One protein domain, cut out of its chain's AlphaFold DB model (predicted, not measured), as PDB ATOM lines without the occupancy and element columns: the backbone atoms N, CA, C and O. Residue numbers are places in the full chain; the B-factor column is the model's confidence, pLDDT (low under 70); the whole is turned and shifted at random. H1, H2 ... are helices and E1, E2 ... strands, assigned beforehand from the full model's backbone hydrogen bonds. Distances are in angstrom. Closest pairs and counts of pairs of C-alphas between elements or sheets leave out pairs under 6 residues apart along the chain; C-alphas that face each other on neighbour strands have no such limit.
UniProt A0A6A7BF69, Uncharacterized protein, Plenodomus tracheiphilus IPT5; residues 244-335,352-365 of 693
ATOM      1  N   PRO A 244      11.404  43.032  23.383       80.25
ATOM      2  CA  PRO A 244      11.114  44.265  22.634       80.25
ATOM      3  C   PRO A 244       9.763  44.930  22.965       80.25
ATOM      4  O   PRO A 244       9.489  46.032  22.491       80.25
ATOM      5  N   ARG A 245       8.914  44.313  23.800       81.25
ATOM      6  CA  ARG A 245       7.549  44.792  24.092       81.25
ATOM      7  C   ARG A 245       7.531  46.085  24.912       81.25
ATOM      8  O   ARG A 245       8.414  46.311  25.739       81.25
ATOM      9  N   ALA A 246       6.497  46.898  24.709       85.19
ATOM     10  CA  ALA A 246       6.260  48.130  25.457       85.19
ATOM     11  C   ALA A 246       4.764  48.326  25.764       85.19
ATOM     12  O   ALA A 246       3.895  47.744  25.109       85.19
ATOM     13  N   PHE A 247       4.477  49.106  26.806       85.00
ATOM     14  CA  PHE A 247       3.197  49.148  27.510       85.00
ATOM     15  C   PHE A 247       2.842  50.569  27.954       85.00
ATOM     16  O   PHE A 247       3.717  51.405  28.188       85.00
ATOM     17  N   LYS A 248       1.539  50.837  28.106       84.12
ATOM     18  CA  LYS A 248       1.047  52.159  28.533       84.12
ATOM     19  C   LYS A 248       1.066  52.333  30.047       84.12
ATOM     20  O   LYS A 248       1.242  53.447  30.529       84.12
ATOM     21  N   THR A 249       0.883  51.249  30.798       86.19
ATOM     22  CA  THR A 249       0.744  51.296  32.258       86.19
ATOM     23  C   THR A 249       1.765  50.411  32.968       86.19
ATOM     24  O   THR A 249       2.113  49.325  32.496       86.19
ATOM     25  N   LYS A 250       2.178  50.831  34.175       87.69
ATOM     26  CA  LYS A 250       3.010  50.014  35.074       87.69
ATOM     27  C   LYS A 250       2.381  48.639  35.335       87.69
ATOM     28  O   LYS A 250       3.108  47.661  35.459       87.69
ATOM     29  N   TYR A 251       1.049  48.548  35.410       86.75
ATOM     30  CA  TYR A 251       0.350  47.284  35.653       86.75
ATOM     31  C   TYR A 251       0.498  46.295  34.488       86.75
ATOM     32  O   TYR A 251       0.798  45.128  34.726       86.75
ATOM     33  N   GLU A 252       0.335  46.744  33.237       87.69
ATOM     34  CA  GLU A 252       0.545  45.899  32.052       87.69
ATOM     35  C   GLU A 252       1.980  45.368  31.975       87.69
ATOM     36  O   GLU A 252       2.175  44.167  31.778       87.69
ATOM     37  N   TRP A 253       2.966  46.250  32.168       89.25
ATOM     38  CA  TRP A 253       4.388  45.900  32.173       89.25
ATOM     39  C   TRP A 253       4.733  44.915  33.300       89.25
ATOM     40  O   TRP A 253       5.290  43.851  33.035       89.25
ATOM     41  N   LEU A 254       4.316  45.204  34.537       88.25
ATOM     42  CA  LEU A 254       4.558  44.340  35.696       88.25
ATOM     43  C   LEU A 254       3.920  42.958  35.513       88.25
ATOM     44  O   LEU A 254       4.572  41.933  35.710       88.25
ATOM     45  N   ARG A 255       2.654  42.921  35.078       84.44
ATOM     46  CA  ARG A 255       1.946  41.676  34.762       84.44
ATOM     47  C   ARG A 255       2.614  40.934  33.608       84.44
ATOM     48  O   ARG A 255       2.507  39.711  33.552       84.44
ATOM     49  N   HIS A 256       3.272  41.619  32.677       86.94
ATOM     50  CA  HIS A 256       4.034  40.966  31.623       86.94
ATOM     51  C   HIS A 256       5.320  40.324  32.158       86.94
ATOM     52  O   HIS A 256       5.477  39.120  31.963       86.94
ATOM     53  N   GLU A 257       6.186  41.062  32.857       87.38
ATOM     54  CA  GLU A 257       7.458  40.513  33.349       87.38
ATOM     55  C   GLU A 257       7.254  39.388  34.378       87.38
ATOM     56  O   GLU A 257       7.851  38.322  34.231       87.38
ATOM     57  N   ASP A 258       6.347  39.550  35.349       83.00
ATOM     58  CA  ASP A 258       6.095  38.544  36.401       83.00
ATOM     59  C   ASP A 258       5.559  37.205  35.836       83.00
ATOM     60  O   ASP A 258       5.904  36.136  36.340       83.00
ATOM     61  N   SER A 259       4.785  37.240  34.737       79.88
ATOM     62  CA  SER A 259       4.145  36.046  34.143       79.88
ATOM     63  C   SER A 259       4.754  35.528  32.833       79.88
ATOM     64  O   SER A 259       4.243  34.552  32.285       79.88
ATOM     65  N   VAL A 260       5.813  36.161  32.316       80.56
ATOM     66  CA  VAL A 260       6.551  35.687  31.124       80.56
ATOM     67  C   VAL A 260       8.038  35.483  31.404       80.56
ATOM     68  O   VAL A 260       8.627  34.572  30.831       80.56
ATOM     69  N   HIS A 261       8.636  36.281  32.293       82.31
ATOM     70  CA  HIS A 261      10.069  36.221  32.580       82.31
ATOM     71  C   HIS A 261      10.356  35.685  33.986       82.31
ATOM     72  O   HIS A 261      11.105  34.726  34.114       82.31
ATOM     73  N   ALA A 262       9.723  36.222  35.035       76.81
ATOM     74  CA  ALA A 262      10.008  35.788  36.409       76.81
ATOM     75  C   ALA A 262       9.408  34.415  36.768       76.81
ATOM     76  O   ALA A 262       9.919  33.736  37.653       76.81
ATOM     77  N   LEU A 263       8.294  34.030  36.125       72.88
ATOM     78  CA  LEU A 263       7.603  32.730  36.238       72.88
ATOM     79  C   LEU A 263       7.390  32.209  37.679       72.88
ATOM     80  O   LEU A 263       7.247  31.006  37.911       72.88
ATOM     81  N   ARG A 264       7.311  33.125  38.654       70.06
ATOM     82  CA  ARG A 264       7.373  32.861  40.108       70.06
ATOM     83  C   ARG A 264       6.280  31.928  40.623       70.06
ATOM     84  O   ARG A 264       6.421  31.327  41.688       70.06
ATOM     85  N   THR A 265       5.183  31.813  39.883       75.31
ATOM     86  CA  THR A 265       4.086  30.887  40.154       75.31
ATOM     87  C   THR A 265       3.600  30.252  38.864       75.31
ATOM     88  O   THR A 265       3.139  30.951  37.961       75.31
ATOM     89  N   THR A 266       3.632  28.926  38.818       84.25
ATOM     90  CA  THR A 266       2.964  28.120  37.796       84.25
ATOM     91  C   THR A 266       1.756  27.423  38.413       84.25
ATOM     92  O   THR A 266       1.745  27.083  39.596       84.25
ATOM     93  N   TRP A 267       0.718  27.210  37.615       86.38
ATOM     94  CA  TRP A 267      -0.437  26.401  37.991       86.38
ATOM     95  C   TRP A 267      -0.481  25.175  37.088       86.38
ATOM     96  O   TRP A 267      -0.556  25.333  35.873       86.38
ATOM     97  N   ILE A 268      -0.395  23.970  37.656       86.38
ATOM     98  CA  ILE A 268      -0.326  22.717  36.886       86.38
ATOM     99  C   ILE A 268      -1.603  21.920  37.122       86.38
ATOM    100  O   ILE A 268      -1.785  21.329  38.184       86.38
ATOM    101  N   CYS A 269      -2.507  21.911  36.142       84.56
ATOM    102  CA  CYS A 269      -3.777  21.211  36.304       84.56
ATOM    103  C   CYS A 269      -3.565  19.699  36.449       84.56
ATOM    104  O   CYS A 269      -2.754  19.111  35.732       84.56
ATOM    105  N   CYS A 270      -4.302  19.078  37.375       80.38
ATOM    106  CA  CYS A 270      -4.212  17.650  37.689       80.38
ATOM    107  C   CYS A 270      -2.788  17.194  38.088       80.38
ATOM    108  O   CYS A 270      -2.324  16.153  37.619       80.38
ATOM    109  N   ASP A 271      -2.050  17.989  38.883       76.31
ATOM    110  CA  ASP A 271      -0.651  17.699  39.259       76.31
ATOM    111  C   ASP A 271      -0.476  16.261  39.792       76.31
ATOM    112  O   ASP A 271      -1.228  15.785  40.642       76.31
ATOM    113  N   ALA A 272       0.536  15.560  39.275       60.00
ATOM    114  CA  ALA A 272       0.781  14.155  39.569       60.00
ATOM    115  C   ALA A 272       1.249  13.916  41.014       60.00
ATOM    116  O   ALA A 272       1.074  12.809  41.512       60.00
ATOM    117  N   LYS A 273       1.795  14.945  41.685       57.94
ATOM    118  CA  LYS A 273       2.313  14.861  43.063       57.94
ATOM    119  C   LYS A 273       1.242  14.655  44.143       57.94
ATOM    120  O   LYS A 273       1.597  14.317  45.269       57.94
ATOM    121  N   SER A 274      -0.048  14.829  43.839       53.28
ATOM    122  CA  SER A 274      -1.115  14.327  44.715       53.28
ATOM    123  C   SER A 274      -1.353  12.842  44.421       53.28
ATOM    124  O   SER A 274      -2.251  12.499  43.650       53.28
ATOM    125  N   THR A 275      -0.499  11.990  44.994       45.50
ATOM    126  CA  THR A 275      -0.520  10.519  44.839       45.50
ATOM    127  C   THR A 275      -1.332   9.813  45.933       45.50
ATOM    128  O   THR A 275      -1.438   8.591  45.932       45.50
ATOM    129  N   SER A 276      -1.920  10.560  46.871       52.09
ATOM    130  CA  SER A 276      -2.968  10.033  47.749       52.09
ATOM    131  C   SER A 276      -4.187   9.609  46.914       52.09
ATOM    132  O   SER A 276      -4.509  10.327  45.957       52.09
ATOM    133  N   PRO A 277      -4.914   8.536  47.278       56.59
ATOM    134  CA  PRO A 277      -6.260   8.330  46.753       56.59
ATOM    135  C   PRO A 277      -7.101   9.596  46.986       56.59
ATOM    136  O   PRO A 277      -6.893  10.341  47.946       56.59
ATOM    137  N   LEU A 278      -7.994   9.901  46.047       60.69
ATOM    138  CA  LEU A 278      -8.850  11.081  46.135       60.69
ATOM    139  C   LEU A 278     -10.148  10.701  46.840       60.69
ATOM    140  O   LEU A 278     -11.165  10.514  46.184       60.69
ATOM    141  N   ASP A 279     -10.114  10.643  48.173       64.06
ATOM    142  CA  ASP A 279     -11.285  10.360  49.026       64.06
ATOM    143  C   ASP A 279     -12.488  11.275  48.713       64.06
ATOM    144  O   ASP A 279     -13.639  10.913  48.954       64.06
ATOM    145  N   PHE A 280     -12.218  12.448  48.129       70.88
ATOM    146  CA  PHE A 280     -13.199  13.404  47.623       70.88
ATOM    147  C   PHE A 280     -12.797  13.922  46.235       70.88
ATOM    148  O   PHE A 280     -11.634  14.266  45.990       70.88
ATOM    149  N   CYS A 281     -13.775  14.077  45.341       76.81
ATOM    150  CA  CYS A 281     -13.598  14.710  44.040       76.81
ATOM    151  C   CYS A 281     -13.103  16.162  44.203       76.81
ATOM    152  O   CYS A 281     -13.805  16.982  44.803       76.81
ATOM    153  N   PRO A 282     -11.951  16.544  43.615       74.31
ATOM    154  CA  PRO A 282     -11.372  17.877  43.794       74.31
ATOM    155  C   PRO A 282     -12.183  19.005  43.128       74.31
ATOM    156  O   PRO A 282     -11.912  20.178  43.376       74.31
ATOM    157  N   PHE A 283     -13.162  18.672  42.282       74.81
ATOM    158  CA  PHE A 283     -13.974  19.645  41.549       74.81
ATOM    159  C   PHE A 283     -15.358  19.864  42.176       74.81
ATOM    160  O   PHE A 283     -15.771  21.013  42.314       74.81
ATOM    161  N   CYS A 284     -16.070  18.797  42.557       73.06
ATOM    162  CA  CYS A 284     -17.445  18.878  43.073       73.06
ATOM    163  C   CYS A 284     -17.616  18.442  44.540       73.06
ATOM    164  O   CYS A 284     -18.699  18.619  45.088       73.06
ATOM    165  N   GLY A 285     -16.585  17.873  45.174       69.44
ATOM    166  CA  GLY A 285     -16.639  17.409  46.563       69.44
ATOM    167  C   GLY A 285     -17.271  16.030  46.794       69.44
ATOM    168  O   GLY A 285     -17.315  15.602  47.944       69.44
ATOM    169  N   GLN A 286     -17.729  15.318  45.754       71.19
ATOM    170  CA  GLN A 286     -18.286  13.962  45.892       71.19
ATOM    171  C   GLN A 286     -17.289  13.011  46.576       71.19
ATOM    172  O   GLN A 286     -16.160  12.866  46.111       71.19
ATOM    173  N   ILE A 287     -17.730  12.362  47.656       73.19
ATOM    174  CA  ILE A 287     -16.977  11.333  48.390       73.19
ATOM    175  C   ILE A 287     -16.802  10.096  47.494       73.19
ATOM    176  O   ILE A 287     -17.718   9.779  46.736       73.19
ATOM    177  N   SER A 288     -15.640   9.436  47.568       67.75
ATOM    178  CA  SER A 288     -15.277   8.228  46.802       67.75
ATOM    179  C   SER A 288     -15.692   8.297  45.314       67.75
ATOM    180  O   SER A 288     -16.642   7.631  44.902       67.75
ATOM    181  N   PRO A 289     -15.036   9.144  44.499       71.19
ATOM    182  CA  PRO A 289     -15.402   9.353  43.103       71.19
ATOM    183  C   PRO A 289     -14.920   8.219  42.185       71.19
ATOM    184  O   PRO A 289     -13.725   8.100  41.917       71.19
ATOM    185  N   ASP A 290     -15.860   7.459  41.623       75.81
ATOM    186  CA  ASP A 290     -15.584   6.435  40.604       75.81
ATOM    187  C   ASP A 290     -14.894   7.000  39.348       75.81
ATOM    188  O   ASP A 290     -15.054   8.174  38.988       75.81
ATOM    189  N   ASP A 291     -14.214   6.139  38.582       73.81
ATOM    190  CA  ASP A 291     -13.589   6.524  37.307       73.81
ATOM    191  C   ASP A 291     -14.592   7.112  36.296       73.81
ATOM    192  O   ASP A 291     -14.251   8.031  35.551       73.81
ATOM    193  N   LEU A 292     -15.856   6.669  36.311       76.12
ATOM    194  CA  LEU A 292     -16.935   7.258  35.502       76.12
ATOM    195  C   LEU A 292     -17.218   8.720  35.892       76.12
ATOM    196  O   LEU A 292     -17.415   9.578  35.027       76.12
ATOM    197  N   HIS A 293     -17.173   9.036  37.188       77.62
ATOM    198  CA  HIS A 293     -17.320  10.400  37.690       77.62
ATOM    199  C   HIS A 293     -16.088  11.261  37.339       77.62
ATOM    200  O   HIS A 293     -16.216  12.405  36.890       77.62
ATOM    201  N   MET A 294     -14.879  10.698  37.449       75.62
ATOM    202  CA  MET A 294     -13.634  11.346  37.009       75.62
ATOM    203  C   MET A 294     -13.569  11.569  35.488       75.62
ATOM    204  O   MET A 294     -13.016  12.582  35.039       75.62
ATOM    205  N   ALA A 295     -14.184  10.694  34.688       77.94
ATOM    206  CA  ALA A 295     -14.376  10.880  33.251       77.94
ATOM    207  C   ALA A 295     -15.370  12.015  32.945       77.94
ATOM    208  O   ALA A 295     -15.096  12.838  32.070       77.94
ATOM    209  N   GLY A 296     -16.457  12.142  33.718       75.56
ATOM    210  CA  GLY A 296     -17.394  13.272  33.638       75.56
ATOM    211  C   GLY A 296     -16.729  14.638  33.865       75.56
ATOM    212  O   GLY A 296     -17.060  15.610  33.182       75.56
ATOM    213  N   HIS A 297     -15.725  14.688  34.747       76.06
ATOM    214  CA  HIS A 297     -14.846  15.842  34.970       76.06
ATOM    215  C   HIS A 297     -13.642  15.932  34.010       76.06
ATOM    216  O   HIS A 297     -12.825  16.843  34.157       76.06
ATOM    217  N   LYS A 298     -13.479  15.006  33.054       82.06
ATOM    218  CA  LYS A 298     -12.330  14.918  32.127       82.06
ATOM    219  C   LYS A 298     -10.959  14.907  32.830       82.06
ATOM    220  O   LYS A 298      -9.955  15.322  32.250       82.06
ATOM    221  N   TYR A 299     -10.893  14.420  34.074       80.50
ATOM    222  CA  TYR A 299      -9.671  14.440  34.889       80.50
ATOM    223  C   TYR A 299      -8.534  13.663  34.216       80.50
ATOM    224  O   TYR A 299      -7.469  14.224  33.960       80.50
ATOM    225  N   GLN A 300      -8.797  12.410  33.827       79.06
ATOM    226  CA  GLN A 300      -7.808  11.548  33.170       79.06
ATOM    227  C   GLN A 300      -7.355  12.114  31.808       79.06
ATOM    228  O   GLN A 300      -6.176  12.039  31.473       79.06
ATOM    229  N   GLN A 301      -8.255  12.760  31.051       82.94
ATOM    230  CA  GLN A 301      -7.935  13.401  29.764       82.94
ATOM    231  C   GLN A 301      -7.007  14.619  29.921       82.94
ATOM    232  O   GLN A 301      -6.174  14.880  29.057       82.94
ATOM    233  N   CYS A 302      -7.141  15.369  31.019       84.38
ATOM    234  CA  CYS A 302      -6.254  16.487  31.340       84.38
ATOM    235  C   CYS A 302      -4.911  16.000  31.913       84.38
ATOM    236  O   CYS A 302      -3.854  16.514  31.548       84.38
ATOM    237  N   ARG A 303      -4.943  14.963  32.763       83.38
ATOM    238  CA  ARG A 303      -3.757  14.335  33.369       83.38
ATOM    239  C   ARG A 303      -2.866  13.615  32.347       83.38
ATOM    240  O   ARG A 303      -1.658  13.575  32.554       83.38
ATOM    241  N   SER A 304      -3.429  13.089  31.254       81.69
ATOM    242  CA  SER A 304      -2.671  12.428  30.178       81.69
ATOM    243  C   SER A 304      -2.001  13.387  29.184       81.69
ATOM    244  O   SER A 304      -1.170  12.953  28.388       81.69
ATOM    245  N   GLN A 305      -2.314  14.690  29.214       83.38
ATOM    246  CA  GLN A 305      -1.579  15.679  28.421       83.38
ATOM    247  C   GLN A 305      -0.204  15.988  29.046       83.38
ATOM    248  O   GLN A 305      -0.076  16.024  30.273       83.38
ATOM    249  N   PRO A 306       0.831  16.273  28.228       83.25
ATOM    250  CA  PRO A 306       2.161  16.624  28.726       83.25
ATOM    251  C   PRO A 306       2.125  17.880  29.603       83.25
ATOM    252  O   PRO A 306       1.310  18.779  29.375       83.25
ATOM    253  N   GLU A 307       3.041  17.966  30.578       83.62
ATOM    254  CA  GLU A 307       3.037  19.025  31.602       83.62
ATOM    255  C   GLU A 307       2.931  20.433  30.999       83.62
ATOM    256  O   GLU A 307       2.114  21.224  31.457       83.62
ATOM    257  N   SER A 308       3.639  20.697  29.897       81.75
ATOM    258  CA  SER A 308       3.645  21.977  29.173       81.75
ATOM    259  C   SER A 308       2.278  22.462  28.662       81.75
ATOM    260  O   SER A 308       2.091  23.664  28.482       81.75
ATOM    261  N   LYS A 309       1.306  21.566  28.434       82.94
ATOM    262  CA  LYS A 309      -0.066  21.931  28.017       82.94
ATOM    263  C   LYS A 309      -1.023  22.151  29.193       82.94
ATOM    264  O   LYS A 309      -2.066  22.775  29.015       82.94
ATOM    265  N   ARG A 310      -0.683  21.626  30.375       86.19
ATOM    266  CA  ARG A 310      -1.457  21.749  31.627       86.19
ATOM    267  C   ARG A 310      -0.829  22.729  32.628       86.19
ATOM    268  O   ARG A 310      -1.450  23.027  33.647       86.19
ATOM    269  N   THR A 311       0.366  23.249  32.338       84.81
ATOM    270  CA  THR A 311       1.010  24.388  33.009       84.81
ATOM    271  C   THR A 311       0.461  25.717  32.504       84.81
ATOM    272  O   THR A 311       0.519  26.017  31.313       84.81
ATOM    273  N   PHE A 312       0.033  26.571  33.427       82.88
ATOM    274  CA  PHE A 312      -0.402  27.937  33.163       82.88
ATOM    275  C   PHE A 312       0.438  28.913  33.989       82.88
ATOM    276  O   PHE A 312       0.568  28.758  35.201       82.88
ATOM    277  N   TYR A 313       0.954  29.965  33.354       81.00
ATOM    278  CA  TYR A 313       1.752  31.015  34.012       81.00
ATOM    279  C   TYR A 313       0.897  32.149  34.609       81.00
ATOM    280  O   TYR A 313       1.414  33.162  35.074       81.00
ATOM    281  N   ARG A 314      -0.437  32.011  34.574       77.19
ATOM    282  CA  ARG A 314      -1.402  32.981  35.112       77.19
ATOM    283  C   ARG A 314      -2.609  32.276  35.718       77.19
ATOM    284  O   ARG A 314      -3.247  31.467  35.042       77.19
ATOM    285  N   ARG A 315      -2.981  32.689  36.935       80.31
ATOM    286  CA  ARG A 315      -4.198  32.263  37.645       80.31
ATOM    287  C   ARG A 315      -5.440  32.339  36.756       80.31
ATOM    288  O   ARG A 315      -6.218  31.397  36.723       80.31
ATOM    289  N   ASP A 316      -5.603  33.434  36.017       81.50
ATOM    290  CA  ASP A 316      -6.809  33.701  35.225       81.50
ATOM    291  C   ASP A 316      -7.003  32.667  34.103       81.50
ATOM    292  O   ASP A 316      -8.107  32.169  33.908       81.50
ATOM    293  N   HIS A 317      -5.924  32.290  33.408       83.50
ATOM    294  CA  HIS A 317      -5.969  31.285  32.338       83.50
ATOM    295  C   HIS A 317      -6.146  29.866  32.889       83.50
ATOM    296  O   HIS A 317      -6.865  29.067  32.297       83.50
ATOM    297  N   PHE A 318      -5.567  29.572  34.057       84.06
ATOM    298  CA  PHE A 318      -5.828  28.326  34.777       84.06
ATOM    299  C   PHE A 318      -7.297  28.216  35.219       84.06
ATOM    300  O   PHE A 318      -7.919  27.179  35.018       84.06
ATOM    301  N   VAL A 319      -7.890  29.291  35.750       83.44
ATOM    302  CA  VAL A 319      -9.320  29.335  36.108       83.44
ATOM    303  C   VAL A 319     -10.202  29.187  34.862       83.44
ATOM    304  O   VAL A 319     -11.128  28.382  34.875       83.44
ATOM    305  N   GLN A 320      -9.883  29.869  33.756       85.19
ATOM    306  CA  GLN A 320     -10.563  29.670  32.465       85.19
ATOM    307  C   GLN A 320     -10.491  28.208  31.991       85.19
ATOM    308  O   GLN A 320     -11.495  27.663  31.542       85.19
ATOM    309  N   HIS A 321      -9.340  27.548  32.136       86.44
ATOM    310  CA  HIS A 321      -9.183  26.124  31.837       86.44
ATOM    311  C   HIS A 321     -10.027  25.230  32.763       86.44
ATOM    312  O   HIS A 321     -10.713  24.339  32.267       86.44
ATOM    313  N   LEU A 322     -10.060  25.493  34.078       84.19
ATOM    314  CA  LEU A 322     -10.954  24.787  35.003       84.19
ATOM    315  C   LEU A 322     -12.420  24.901  34.551       84.19
ATOM    316  O   LEU A 322     -13.102  23.882  34.443       84.19
ATOM    317  N   HIS A 323     -12.892  26.106  34.211       81.25
ATOM    318  CA  HIS A 323     -14.253  26.311  33.703       81.25
ATOM    319  C   HIS A 323     -14.516  25.559  32.386       81.25
ATOM    320  O   HIS A 323     -15.522  24.861  32.272       81.25
ATOM    321  N   HIS A 324     -13.621  25.674  31.399       82.19
ATOM    322  CA  HIS A 324     -13.828  25.145  30.043       82.19
ATOM    323  C   HIS A 324     -13.461  23.661  29.852       82.19
ATOM    324  O   HIS A 324     -13.727  23.114  28.783       82.19
ATOM    325  N   VAL A 325     -12.861  22.999  30.848       83.19
ATOM    326  CA  VAL A 325     -12.523  21.563  30.787       83.19
ATOM    327  C   VAL A 325     -13.207  20.770  31.897       83.19
ATOM    328  O   VAL A 325     -13.843  19.760  31.605       83.19
ATOM    329  N   HIS A 326     -13.119  21.230  33.146       82.12
ATOM    330  CA  HIS A 326     -13.508  20.448  34.325       82.12
ATOM    331  C   HIS A 326     -14.898  20.793  34.884       82.12
ATOM    332  O   HIS A 326     -15.503  19.960  35.559       82.12
ATOM    333  N   PHE A 327     -15.430  21.982  34.572       76.50
ATOM    334  CA  PHE A 327     -16.774  22.429  34.970       76.50
ATOM    335  C   PHE A 327     -17.757  22.580  33.791       76.50
ATOM    336  O   PHE A 327     -18.801  23.203  33.954       76.50
ATOM    337  N   THR A 328     -17.486  22.005  32.610       70.75
ATOM    338  CA  THR A 328     -18.394  22.153  31.446       70.75
ATOM    339  C   THR A 328     -19.764  21.512  31.657       70.75
ATOM    340  O   THR A 328     -20.754  21.989  31.113       70.75
ATOM    341  N   ASN A 329     -19.812  20.427  32.432       61.22
ATOM    342  CA  ASN A 329     -20.986  19.560  32.560       61.22
ATOM    343  C   ASN A 329     -21.718  19.736  33.904       61.22
ATOM    344  O   ASN A 329     -22.723  19.077  34.150       61.22
ATOM    345  N   ILE A 330     -21.203  20.591  34.795       63.66
ATOM    346  CA  ILE A 330     -21.674  20.743  36.176       63.66
ATOM    347  C   ILE A 330     -21.917  22.223  36.454       63.66
ATOM    348  O   ILE A 330     -21.067  23.067  36.173       63.66
ATOM    349  N   LYS A 331     -23.082  22.537  37.032       52.25
ATOM    350  CA  LYS A 331     -23.436  23.898  37.456       52.25
ATOM    351  C   LYS A 331     -22.379  24.391  38.449       52.25
ATOM    352  O   LYS A 331     -22.314  23.898  39.571       52.25
ATOM    353  N   HIS A 332     -21.547  25.341  38.021       52.31
ATOM    354  CA  HIS A 332     -20.495  25.919  38.855       52.31
ATOM    355  C   HIS A 332     -21.095  26.419  40.184       52.31
ATOM    356  O   HIS A 332     -22.072  27.176  40.130       52.31
ATOM    357  N   PRO A 333     -20.527  26.058  41.355       52.81
ATOM    358  CA  PRO A 333     -20.964  26.579  42.647       52.81
ATOM    359  C   PRO A 333     -21.065  28.108  42.591       52.81
ATOM    360  O   PRO A 333     -20.096  28.792  42.257       52.81
ATOM    361  N   SER A 334     -22.271  28.652  42.771       45.59
ATOM    362  CA  SER A 334     -22.550  30.049  42.413       45.59
ATOM    363  C   SER A 334     -21.777  31.031  43.306       45.59
ATOM    364  O   SER A 334     -21.052  30.634  44.216       45.59
ATOM    365  N   VAL A 335     -21.912  32.341  43.077       50.28
ATOM    366  CA  VAL A 335     -21.144  33.380  43.801       50.28
ATOM    367  C   VAL A 335     -21.224  33.238  45.337       50.28
ATOM    368  O   VAL A 335     -20.271  33.595  46.029       50.28
ATOM    369  N   PHE A 352     -13.444  22.296  47.854       56.00
ATOM    370  CA  PHE A 352     -13.843  22.355  46.447       56.00
ATOM    371  C   PHE A 352     -14.165  23.787  45.998       56.00
ATOM    372  O   PHE A 352     -14.973  24.494  46.595       56.00
ATOM    373  N   GLY A 353     -13.542  24.209  44.895       65.88
ATOM    374  CA  GLY A 353     -13.762  25.521  44.289       65.88
ATOM    375  C   GLY A 353     -12.547  26.025  43.515       65.88
ATOM    376  O   GLY A 353     -11.403  25.663  43.800       65.88
ATOM    377  N   CYS A 354     -12.771  26.908  42.537       69.56
ATOM    378  CA  CYS A 354     -11.698  27.482  41.715       69.56
ATOM    379  C   CYS A 354     -10.607  28.163  42.559       69.56
ATOM    380  O   CYS A 354      -9.430  28.120  42.203       69.56
ATOM    381  N   LYS A 355     -10.968  28.767  43.700       69.75
ATOM    382  CA  LYS A 355     -10.014  29.410  44.609       69.75
ATOM    383  C   LYS A 355      -9.042  28.406  45.223       69.75
ATOM    384  O   LYS A 355      -7.836  28.623  45.130       69.75
ATOM    385  N   ASP A 356      -9.534  27.308  45.773       72.19
ATOM    386  CA  ASP A 356      -8.695  26.355  46.498       72.19
ATOM    387  C   ASP A 356      -7.952  25.416  45.541       72.19
ATOM    388  O   ASP A 356      -6.793  25.089  45.788       72.19
ATOM    389  N   LEU A 357      -8.501  25.149  44.350       77.19
ATOM    390  CA  LEU A 357      -7.745  24.569  43.232       77.19
ATOM    391  C   LEU A 357      -6.581  25.471  42.775       77.19
ATOM    392  O   LEU A 357      -5.476  24.974  42.561       77.19
ATOM    393  N   THR A 358      -6.760  26.802  42.711       77.44
ATOM    394  CA  THR A 358      -5.646  27.742  42.423       77.44
ATOM    395  C   THR A 358      -4.609  27.863  43.548       77.44
ATOM    396  O   THR A 358      -3.640  28.611  43.391       77.44
ATOM    397  N   LEU A 359      -4.803  27.171  44.675       77.44
ATOM    398  CA  LEU A 359      -3.832  27.048  45.763       77.44
ATOM    399  C   LEU A 359      -3.220  25.636  45.788       77.44
ATOM    400  O   LEU A 359      -2.001  25.519  45.742       77.44
ATOM    401  N   LYS A 360      -4.044  24.580  45.752       76.88
ATOM    402  CA  LYS A 360      -3.634  23.163  45.765       76.88
ATOM    403  C   LYS A 360      -2.771  22.766  44.560       76.88
ATOM    404  O   LYS A 360      -1.870  21.949  44.707       76.88
ATOM    405  N   TRP A 361      -3.020  23.349  43.386       82.00
ATOM    406  CA  TRP A 361      -2.246  23.103  42.157       82.00
ATOM    407  C   TRP A 361      -1.338  24.280  41.760       82.00
ATOM    408  O   TRP A 361      -0.913  24.391  40.609       82.00
ATOM    409  N   ARG A 362      -1.014  25.163  42.715       82.19
ATOM    410  CA  ARG A 362      -0.002  26.217  42.559       82.19
ATOM    411  C   ARG A 362       1.373  25.657  42.910       82.19
ATOM    412  O   ARG A 362       1.641  25.368  44.072       82.19
ATOM    413  N   ARG A 363       2.277  25.593  41.935       76.44
ATOM    414  CA  ARG A 363       3.710  25.446  42.198       76.44
ATOM    415  C   ARG A 363       4.346  26.832  42.235       76.44
ATOM    416  O   ARG A 363       4.230  27.614  41.292       76.44
ATOM    417  N   PHE A 364       5.033  27.141  43.326       71.62
ATOM    418  CA  PHE A 364       6.015  28.219  43.309       71.62
ATOM    419  C   PHE A 364       7.190  27.785  42.424       71.62
ATOM    420  O   PHE A 364       7.532  26.601  42.390       71.62
ATOM    421  N   GLY A 365       7.777  28.728  41.686       67.31
ATOM    422  CA  GLY A 365       9.083  28.503  41.067       67.31
ATOM    423  C   GLY A 365      10.156  28.290  42.140       67.31
ATOM    424  O   GLY A 365       9.908  28.518  43.327       67.31
TER     425      GLY A 365
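AT A GLANCE: This is residues 244 to 335 and 352 to 365 of the 693 residues of an uncharacterized protein of Plenodomus tracheiphilus IPT5 (UniProt A0A6A7BF69). A short two-stranded ribbon, E1 and E2, and two helices that meet steeply, H5 and H6, make the middle of an elongated, loosely knit domain. H1 lies toward one end of the long axis, touching no helix, and H2 lies toward the other, on the same side as much of the long unnamed stretch 269 to 290; the small helices H3 and H4 lie along the way back from H2 to H5. The printed part has 106 residues, with six named helices and two named strands in the order H1 E1 H2 H3 H4 H5 H6 E2, and E1 and E2 are antiparallel. The class is mostly helix, though the named elements hold only 52 residues, under half. The whole is only just loose, close to compact, with a radius of gyration of the C-alphas of 15.6 A and spans of 49 by 30 by 19 A.

HOW THE PARTS SIT: E1, residues 265 to 268, and E2, residues 362 to 364, are antiparallel neighbours at 140 degrees, with N 266 and O 363 2.9 A apart and N 363 and O 266 2.8 A apart, both within hydrogen-bond range. Residues 267 to 268 of E1 also pair, antiparallel, with residues 311 to 312. The closest C-alphas of E1 and H5, residues 315 to 326, are those of Trp 267 and Phe 318, 6.6 A apart. H5 and H6, residues 354 to 360, touch, closest at the C-alphas of Val 319 and Cys 354, 6.4 A; at 73 degrees they are only just about perpendicular. H4, residues 307 to 310, comes nearest E1 at the C-alphas of Arg 310 and Ile 268, 5.5 A. H3, residues 299 to 303, is close to but not clearly touching H5, at the C-alphas of Tyr 299 and His 326, 7.2 A. H3 is likewise close to but not clearly touching H2, residues 291 to 296, at the C-alphas of Gln 300 and Met 294, 7.0 A. H1, residues 250 to 260, is apart from H5 and H6, among others. In H2, H3, H5 and H6 every O i to N i+4 pair is within hydrogen-bond range, in H1 6 of 7, and H4 is too short for such a pair.

IN THESE COORDINATES: H1 begins at C-alpha 250, (3.010, 50.014, 35.074), and is 15.3 A long; E1 is 9.8 A, H2 8.6 A, H3 6.1 A and H4 5.3 A. H5 is 15.4 A long and ends at C-alpha 326, (-13.508, 20.448, 34.325). H6 is 10.0 A and E2 6.4 A, ending at C-alpha 364, (6.015, 28.219, 43.309).

THE WHOLE: The two C-alphas farthest apart are those of Pro 244 and Ser 288, 50.8 A. Residues 336 to 351 are not printed, and C-alphas 335 and 352 are 13.5 A apart across this cut, which lies in the link from H5 to H6. The link from E1 to H2 is long, with 22 residues. The mean pLDDT of the printed part is 75.9; 22 residues are under 70, among them 272 to 279, 329 to 335 and 352 to 355.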